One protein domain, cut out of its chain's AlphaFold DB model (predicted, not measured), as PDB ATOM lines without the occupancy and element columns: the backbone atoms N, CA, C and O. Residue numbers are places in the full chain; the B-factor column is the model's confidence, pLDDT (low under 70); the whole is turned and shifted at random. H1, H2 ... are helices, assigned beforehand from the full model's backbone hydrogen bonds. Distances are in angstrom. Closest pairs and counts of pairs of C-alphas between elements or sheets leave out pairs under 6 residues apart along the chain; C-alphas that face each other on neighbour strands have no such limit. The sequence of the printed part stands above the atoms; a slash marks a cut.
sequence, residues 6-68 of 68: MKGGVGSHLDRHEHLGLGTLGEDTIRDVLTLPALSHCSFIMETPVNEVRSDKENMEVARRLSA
ATOM      1  N   MET A   6     176.365 148.321 146.707       96.56
ATOM      2  CA  MET A   6     176.947 148.918 145.504       96.56
ATOM      3  C   MET A   6     177.392 147.858 144.494       96.56
ATOM      4  O   MET A   6     177.959 146.828 144.847       96.56
ATOM      5  N   LYS A   7     177.190 148.136 143.201       95.62
ATOM      6  CA  LYS A   7     177.733 147.311 142.105       95.62
ATOM      7  C   LYS A   7     179.222 147.544 141.871       95.62
ATOM      8  O   LYS A   7     179.924 146.656 141.397       95.62
ATOM      9  N   GLY A   8     179.683 148.771 142.112       93.94
ATOM     10  CA  GLY A   8     181.078 149.162 141.923       93.94
ATOM     11  C   GLY A   8     181.978 148.659 143.049       93.94
ATOM     12  O   GLY A   8     181.501 148.206 144.078       93.94
ATOM     13  N   GLY A   9     183.294 148.752 142.872       92.06
ATOM     14  CA  GLY A   9     184.261 148.579 143.961       92.06
ATOM     15  C   GLY A   9     184.602 149.903 144.654       92.06
ATOM     16  O   GLY A   9     184.244 150.986 144.174       92.06
ATOM     17  N   VAL A  10     185.358 149.825 145.752       92.88
ATOM     18  CA  VAL A  10     185.925 151.001 146.432       92.88
ATOM     19  C   VAL A  10     186.757 151.826 145.444       92.88
ATOM     20  O   VAL A  10     187.586 151.286 144.716       92.88
ATOM     21  N   GLY A  11     186.519 153.140 145.401       95.00
ATOM     22  CA  GLY A  11     187.225 154.058 144.498       95.00
ATOM     23  C   GLY A  11     186.765 154.017 143.036       95.00
ATOM     24  O   GLY A  11     187.366 154.677 142.196       95.00
ATOM     25  N   SER A  12     185.696 153.283 142.706       95.62
ATOM     26  CA  SER A  12     185.196 153.194 141.324       95.62
ATOM     27  C   SER A  12     184.520 154.467 140.806       95.62
ATOM     28  O   SER A  12     184.318 154.589 139.601       95.62
ATOM     29  N   HIS A  13     184.135 155.390 141.697       94.94
ATOM     30  CA  HIS A  13     183.281 156.546 141.382       94.94
ATOM     31  C   HIS A  13     181.951 156.167 140.702       94.94
ATOM     32  O   HIS A  13     181.318 157.000 140.053       94.94
ATOM     33  N   LEU A  14     181.521 154.909 140.845       95.62
ATOM     34  CA  LEU A  14     180.310 154.399 140.229       95.62
ATOM     35  C   LEU A  14     179.146 154.453 141.219       95.62
ATOM     36  O   LEU A  14     179.050 153.625 142.122       95.62
ATOM     37  N   ASP A  15     178.228 155.385 140.989       96.12
ATOM     38  CA  ASP A  15     176.991 155.510 141.762       96.12
ATOM     39  C   ASP A  15     175.908 154.566 141.212       96.12
ATOM     40  O   ASP A  15     174.994 154.949 140.477       96.12
ATOM     41  N   ARG A  16     176.103 153.261 141.436       96.81
ATOM     42  CA  ARG A  16     175.175 152.205 141.009       96.81
ATOM     43  C   ARG A  16     174.829 151.321 142.192       96.81
ATOM     44  O   ARG A  16     175.625 150.468 142.581       96.81
ATOM     45  N   HIS A  17     173.624 151.524 142.710       97.94
ATOM     46  CA  HIS A  17     173.088 150.748 143.817       97.94
ATOM     47  C   HIS A  17     172.820 149.294 143.422       97.94
ATOM     48  O   HIS A  17     172.536 148.979 142.260       97.94
ATOM     49  N   GLU A  18     172.872 148.425 144.422       98.06
ATOM     50  CA  GLU A  18     172.481 147.025 144.346       98.06
ATOM     51  C   GLU A  18     171.602 146.655 145.548       98.06
ATOM     52  O   GLU A  18     171.586 147.346 146.572       98.06
ATOM     53  N   HIS A  19     170.836 145.576 145.407       98.56
ATOM     54  CA  HIS A  19     170.072 144.987 146.501       98.56
ATOM     55  C   HIS A  19     170.965 144.630 147.693       98.56
ATOM     56  O   HIS A  19     172.118 144.233 147.524       98.56
ATOM     57  N   LEU A  20     170.409 144.711 148.906       98.25
ATOM     58  CA  LEU A  20     171.170 144.515 150.140       98.25
ATOM     59  C   LEU A  20     171.886 143.160 150.164       98.25
ATOM     60  O   LEU A  20     171.243 142.109 150.097       98.25
ATOM     61  N   GLY A  21     173.211 143.190 150.274       97.62
ATOM     62  CA  GLY A  21     174.051 142.003 150.362       97.62
ATOM     63  C   GLY A  21     174.328 141.297 149.038       97.62
ATOM     64  O   GLY A  21     174.992 140.264 149.050       97.62
ATOM     65  N   LEU A  22     173.816 141.809 147.913       98.00
ATOM     66  CA  LEU A  22     174.093 141.271 146.575       98.00
ATOM     67  C   LEU A  22     175.152 142.076 145.812       98.00
ATOM     68  O   LEU A  22     175.536 141.684 144.709       98.00
ATOM     69  N   GLY A  23     175.600 143.198 146.372       97.12
ATOM     70  CA  GLY A  23     176.674 144.007 145.817       97.12
ATOM     71  C   GLY A  23     178.028 143.655 146.424       97.12
ATOM     72  O   GLY A  23     178.237 142.593 147.009       97.12
ATOM     73  N   THR A  24     178.986 144.559 146.252       97.31
ATOM     74  CA  THR A  24     180.367 144.364 146.699       97.31
ATOM     75  C   THR A  24     180.579 144.674 148.183       97.31
ATOM     76  O   THR A  24     181.621 144.285 148.710       97.31
ATOM     77  N   LEU A  25     179.634 145.340 148.869       96.62
ATOM     78  CA  LEU A  25     179.703 145.515 150.329       96.62
ATOM     79  C   LEU A  25     179.310 144.229 151.057       96.62
ATOM     80  O   LEU A  25     179.921 143.896 152.074       96.62
ATOM     81  N   GLY A  26     178.308 143.512 150.538       97.56
ATOM     82  CA  GLY A  26     177.837 142.250 151.101       97.56
ATOM     83  C   GLY A  26     177.036 142.401 152.401       97.56
ATOM     84  O   GLY A  26     176.909 143.484 152.974       97.56
ATOM     85  N   GLU A  27     176.456 141.291 152.870       98.12
ATOM     86  CA  GLU A  27     175.555 141.293 154.037       98.12
ATOM     87  C   GLU A  27     176.248 141.698 155.345       98.12
ATOM     88  O   GLU A  27     175.618 142.360 156.169       98.12
ATOM     89  N   ASP A  28     177.521 141.337 155.532       98.06
ATOM     90  CA  ASP A  28     178.264 141.625 156.768       98.06
ATOM     91  C   ASP A  28     178.401 143.136 156.991       98.06
ATOM     92  O   ASP A  28     178.044 143.650 158.048       98.06
ATOM     93  N   THR A  29     178.787 143.877 155.951       97.25
ATOM     94  CA  THR A  29     178.891 145.340 156.021       97.25
ATOM     95  C   THR A  29     177.533 145.993 156.291       97.25
ATOM     96  O   THR A  29     177.428 146.945 157.064       97.25
ATOM     97  N   ILE A  30     176.464 145.483 155.670       98.25
ATOM     98  CA  ILE A  30     175.105 145.997 155.886       98.25
ATOM     99  C   ILE A  30     174.643 145.734 157.328       98.25
ATOM    100  O   ILE A  30     174.052 146.621 157.949       98.25
ATOM    101  N   ARG A  31     174.942 144.554 157.881       98.44
ATOM    102  CA  ARG A  31     174.678 144.211 159.287       98.44
ATOM    103  C   ARG A  31     175.412 145.151 160.236       98.44
ATOM    104  O   ARG A  31     174.791 145.668 161.164       98.44
ATOM    105  N   ASP A  32     176.692 145.409 159.993       97.94
ATOM    106  CA  ASP A  32     177.496 146.297 160.837       97.94
ATOM    107  C   ASP A  32     176.900 147.711 160.893       97.94
ATOM    108  O   ASP A  32     176.793 148.306 161.964       97.94
ATOM    109  N   VAL A  33     176.432 148.236 159.755       97.69
ATOM    110  CA  VAL A  33     175.769 149.550 159.686       97.69
ATOM    111  C   VAL A  33     174.425 149.551 160.423       97.69
ATOM    112  O   VAL A  33     174.142 150.487 161.173       97.69
ATOM    113  N   LEU A  34     173.598 148.522 160.224       97.62
ATOM    114  CA  LEU A  34     172.272 148.404 160.847       97.62
ATOM    115  C   LEU A  34     172.335 148.233 162.370       97.62
ATOM    116  O   LEU A  34     171.427 148.674 163.071       97.62
ATOM    117  N   THR A  35     173.393 147.602 162.878       97.38
ATOM    118  CA  THR A  35     173.577 147.318 164.311       97.38
ATOM    119  C   THR A  35     174.450 148.351 165.026       97.38
ATOM    120  O   THR A  35     174.620 148.276 166.245       97.38
ATOM    121  N   LEU A  36     174.968 149.355 164.309       97.75
ATOM    122  CA  LEU A  36     175.827 150.387 164.880       97.75
ATOM    123  C   LEU A  36     175.053 151.231 165.915       97.75
ATOM    124  O   LEU A  36     174.140 151.972 165.534       97.75
ATOM    125  N   PRO A  37     175.431 151.226 167.215       97.50
ATOM    126  CA  PRO A  37     174.651 151.900 168.259       97.50
ATOM    127  C   PRO A  37     174.455 153.400 168.016       97.50
ATOM    128  O   PRO A  37     173.392 153.947 168.316       97.50
ATOM    129  N   ALA A  38     175.451 154.054 167.411       98.00
ATOM    130  CA  ALA A  38     175.395 155.468 167.049       98.00
ATOM    131  C   ALA A  38     174.288 155.794 166.030       98.00
ATOM    132  O   ALA A  38     173.856 156.939 165.962       98.00
ATOM    133  N   LEU A  39     173.811 154.807 165.265       97.44
ATOM    134  CA  LEU A  39     172.786 154.968 164.231       97.44
ATOM    135  C   LEU A  39     171.423 154.395 164.639       97.44
ATOM    136  O   LEU A  39     170.475 154.489 163.870       97.44
ATOM    137  N   SER A  40     171.288 153.856 165.854       95.75
ATOM    138  CA  SER A  40     170.051 153.220 166.348       95.75
ATOM    139  C   SER A  40     168.802 154.115 166.310       95.75
ATOM    140  O   SER A  40     167.681 153.621 166.235       95.75
ATOM    141  N   HIS A  41     168.985 155.437 166.344       96.19
ATOM    142  CA  HIS A  41     167.911 156.432 166.274       96.19
ATOM    143  C   HIS A  41     167.586 156.882 164.839       96.19
ATOM    144  O   HIS A  41     166.646 157.648 164.626       96.19
ATOM    145  N   CYS A  42     168.385 156.468 163.853       97.62
ATOM    146  CA  CYS A  42     168.243 156.894 162.470       97.62
ATOM    147  C   CYS A  42     167.191 156.065 161.727       97.62
ATOM    148  O   CYS A  42     167.085 154.852 161.890       97.62
ATOM    149  N   SER A  43     166.469 156.715 160.814       97.38
ATOM    150  CA  SER A  43     165.706 156.013 159.781       97.38
ATOM    151  C   SER A  43     166.629 155.582 158.640       97.38
ATOM    152  O   SER A  43     167.495 156.352 158.203       97.38
ATOM    153  N   PHE A  44     166.403 154.379 158.121       98.00
ATOM    154  CA  PHE A  44     167.090 153.844 156.948       98.00
ATOM    155  C   PHE A  44     166.132 153.821 155.754       98.00
ATOM    156  O   PHE A  44     164.975 153.433 155.894       98.00
ATOM    157  N   ILE A  45     166.610 154.274 154.596       98.19
ATOM    158  CA  ILE A  45     165.855 154.351 153.340       98.19
ATOM    159  C   ILE A  45     166.638 153.561 152.299       98.19
ATOM    160  O   ILE A  45     167.840 153.762 152.169       98.19
ATOM    161  N   MET A  46     165.974 152.662 151.583       97.94
ATOM    162  CA  MET A  46     166.588 151.888 150.505       97.94
ATOM    163  C   MET A  46     166.176 152.478 149.159       97.94
ATOM    164  O   MET A  46     165.001 152.760 148.937       97.94
ATOM    165  N   GLU A  47     167.142 152.627 148.263       98.06
ATOM    166  CA  GLU A  47     166.987 153.103 146.884       98.06
ATOM    167  C   GLU A  47     167.526 152.027 145.932       98.06
ATOM    168  O   GLU A  47     168.360 152.281 145.056       98.06
ATOM    169  N   THR A  48     167.105 150.785 146.170       97.94
ATOM    170  CA  THR A  48     167.558 149.617 145.416       97.94
ATOM    171  C   THR A  48     166.933 149.576 144.019       97.94
ATOM    172  O   THR A  48     165.847 150.122 143.815       97.94
ATOM    173  N   PRO A  49     167.575 148.914 143.039       97.56
ATOM    174  CA  PRO A  49     166.986 148.735 141.714       97.56
ATOM    175  C   PRO A  49     165.610 148.052 141.770       97.56
ATOM    176  O   PRO A  49     165.394 147.176 142.597       97.56
ATOM    177  N   VAL A  50     164.710 148.384 140.840       96.81
ATOM    178  CA  VAL A  50     163.442 147.660 140.642       96.81
ATOM    179  C   VAL A  50     163.612 146.717 139.453       96.81
ATOM    180  O   VAL A  50     163.676 147.166 138.308       96.81
ATOM    181  N   ASN A  51     163.759 145.418 139.718       96.31
ATOM    182  CA  ASN A  51     164.000 144.389 138.703       96.31
ATOM    183  C   ASN A  51     163.498 143.003 139.175       96.31
ATOM    184  O   ASN A  51     162.895 142.883 140.238       96.31
ATOM    185  N   GLU A  52     163.746 141.958 138.381       96.88
ATOM    186  CA  GLU A  52     163.299 140.580 138.657       96.88
ATOM    187  C   GLU A  52     164.125 139.834 139.724       96.88
ATOM    188  O   GLU A  52     163.736 138.747 140.141       96.88
ATOM    189  N   VAL A  53     165.265 140.381 140.161       97.62
ATOM    190  CA  VAL A  53     166.172 139.732 141.125       97.62
ATOM    191  C   VAL A  53     165.596 139.781 142.531       97.62
ATOM    192  O   VAL A  53     165.639 138.779 143.247       97.62
ATOM    193  N   ARG A  54     165.107 140.952 142.956       97.19
ATOM    194  CA  ARG A  54     164.551 141.132 144.297       97.19
ATOM    195  C   ARG A  54     163.598 142.322 144.366       97.19
ATOM    196  O   ARG A  54     163.922 143.422 143.927       97.19
ATOM    197  N   SER A  55     162.453 142.114 145.002       98.12
ATOM    198  CA  SER A  55     161.471 143.158 145.303       98.12
ATOM    199  C   SER A  55     161.857 144.015 146.514       98.12
ATOM    200  O   SER A  55     162.686 143.640 147.350       98.12
ATOM    201  N   ASP A  56     161.183 145.155 146.675       98.00
ATOM    202  CA  ASP A  56     161.333 146.008 147.862       98.00
ATOM    203  C   ASP A  56     160.977 145.258 149.151       98.00
ATOM    204  O   ASP A  56     161.642 145.408 150.176       98.00
ATOM    205  N   LYS A  57     159.954 144.396 149.097       98.12
ATOM    206  CA  LYS A  57     159.535 143.584 150.243       98.12
ATOM    207  C   LYS A  57     160.639 142.618 150.671       98.12
ATOM    208  O   LYS A  57     160.928 142.518 151.859       98.12
ATOM    209  N   GLU A  58     161.274 141.946 149.722       98.31
ATOM    210  CA  GLU A  58     162.371 141.023 150.019       98.31
ATOM    211  C   GLU A  58     163.611 141.772 150.538       98.31
ATOM    212  O   GLU A  58     164.270 141.291 151.457       98.31
ATOM    213  N   ASN A  59     163.910 142.983 150.045       98.25
ATOM    214  CA  ASN A  59     164.962 143.818 150.648       98.25
ATOM    215  C   ASN A  59     164.622 144.225 152.090       98.25
ATOM    216  O   ASN A  59     165.495 144.180 152.956       98.25
ATOM    217  N   MET A  60     163.358 144.543 152.386       98.06
ATOM    218  CA  MET A  60     162.909 144.806 153.761       98.06
ATOM    219  C   MET A  60     163.070 143.580 154.670       98.06
ATOM    220  O   MET A  60     163.425 143.725 155.841       98.06
ATOM    221  N   GLU A  61     162.812 142.375 154.163       98.19
ATOM    222  CA  GLU A  61     163.013 141.124 154.905       98.19
ATOM    223  C   GLU A  61     164.497 140.874 155.202       98.19
ATOM    224  O   GLU A  61     164.842 140.533 156.336       98.19
ATOM    225  N   VAL A  62     165.383 141.127 154.232       98.31
ATOM    226  CA  VAL A  62     166.841 141.083 154.438       98.31
ATOM    227  C   VAL A  62     167.269 142.103 155.489       98.31
ATOM    228  O   VAL A  62     167.924 141.724 156.455       98.31
ATOM    229  N   ALA A  63     166.846 143.364 155.369       98.00
ATOM    230  CA  ALA A  63     167.183 144.404 156.340       98.00
ATOM    231  C   ALA A  63     166.770 144.008 157.767       98.00
ATOM    232  O   ALA A  63     167.574 144.105 158.688       98.00
ATOM    233  N   ARG A  64     165.554 143.474 157.950       97.38
ATOM    234  CA  ARG A  64     165.069 142.996 159.259       97.38
ATOM    235  C   ARG A  64     165.873 141.817 159.803       97.38
ATOM    236  O   ARG A  64     166.118 141.757 161.004       97.38
ATOM    237  N   ARG A  65     166.274 140.880 158.939       98.00
ATOM    238  CA  ARG A  65     167.121 139.736 159.316       98.00
ATOM    239  C   ARG A  65     168.527 140.178 159.730       98.00
ATOM    240  O   ARG A  65     169.122 139.544 160.596       98.00
ATOM    241  N   LEU A  66     169.064 141.220 159.098       97.88
ATOM    242  CA  LEU A  66     170.399 141.753 159.382       97.88
ATOM    243  C   LEU A  66     170.416 142.752 160.547       97.88
ATOM    244  O   LEU A  66     171.472 142.967 161.126       97.88
ATOM    245  N   SER A  67     169.272 143.342 160.910       95.06
ATOM    246  CA  SER A  67     169.148 144.254 162.058       95.06
ATOM    247  C   SER A  67     168.961 143.555 163.411       95.06
ATOM    248  O   SER A  67     168.836 144.239 164.425       95.06
ATOM    249  N   ALA A  68     168.852 142.224 163.413       80.06
ATOM    250  CA  ALA A  68     168.769 141.389 164.610       80.06
ATOM    251  C   ALA A  68     170.159 140.879 165.003       80.06
ATOM    252  O   ALA A  68     170.429 140.861 166.224       80.06
TER     253      ALA A  68
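This is residues 6 to 68 of the 68 residues of the protein "Endonuclease" of Methanocorpusculum sp (UniProt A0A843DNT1). This model has little regular structure: two short helices, H1 and H2, meet where Leu 66 of H2 comes close to Arg 31 of H1, and a long loop, residues 36 to 55, joins them. A second long stretch without a named element, residues 6 to 25, leads into H1. The printed part has 63 residues, with two named helices, H1 then H2, and no named strand; it is all helix by class, though under half of the residues are in named elements. It is compact, with a radius of gyration of the C-alphas of 12.0 A, and spans 29 by 28 by 18 A.

Look first at H2, residues 56 to 66, which touches H1, residues 26 to 35; their closest C-alphas, of Leu 66 and Arg 31, are 4.9 A apart. They run the same way at a steep tilt of 69 degrees, only just short of about perpendicular. In both helices every O i to N i+4 pair is within hydrogen-bond range.

Find C-alpha 56 at (161.333, 146.008, 147.862); from there H2 runs 15.3 A to C-alpha 66. H1 begins at C-alpha 26, (177.837, 142.250, 151.101), and runs 14.8 A.

The C-alphas of Ala 38 and Glu 52, 34.3 A apart, are the two farthest. The link from H1 to H2 is long, the printed part has no cut, and no printed residue is under 70 in pLDDT.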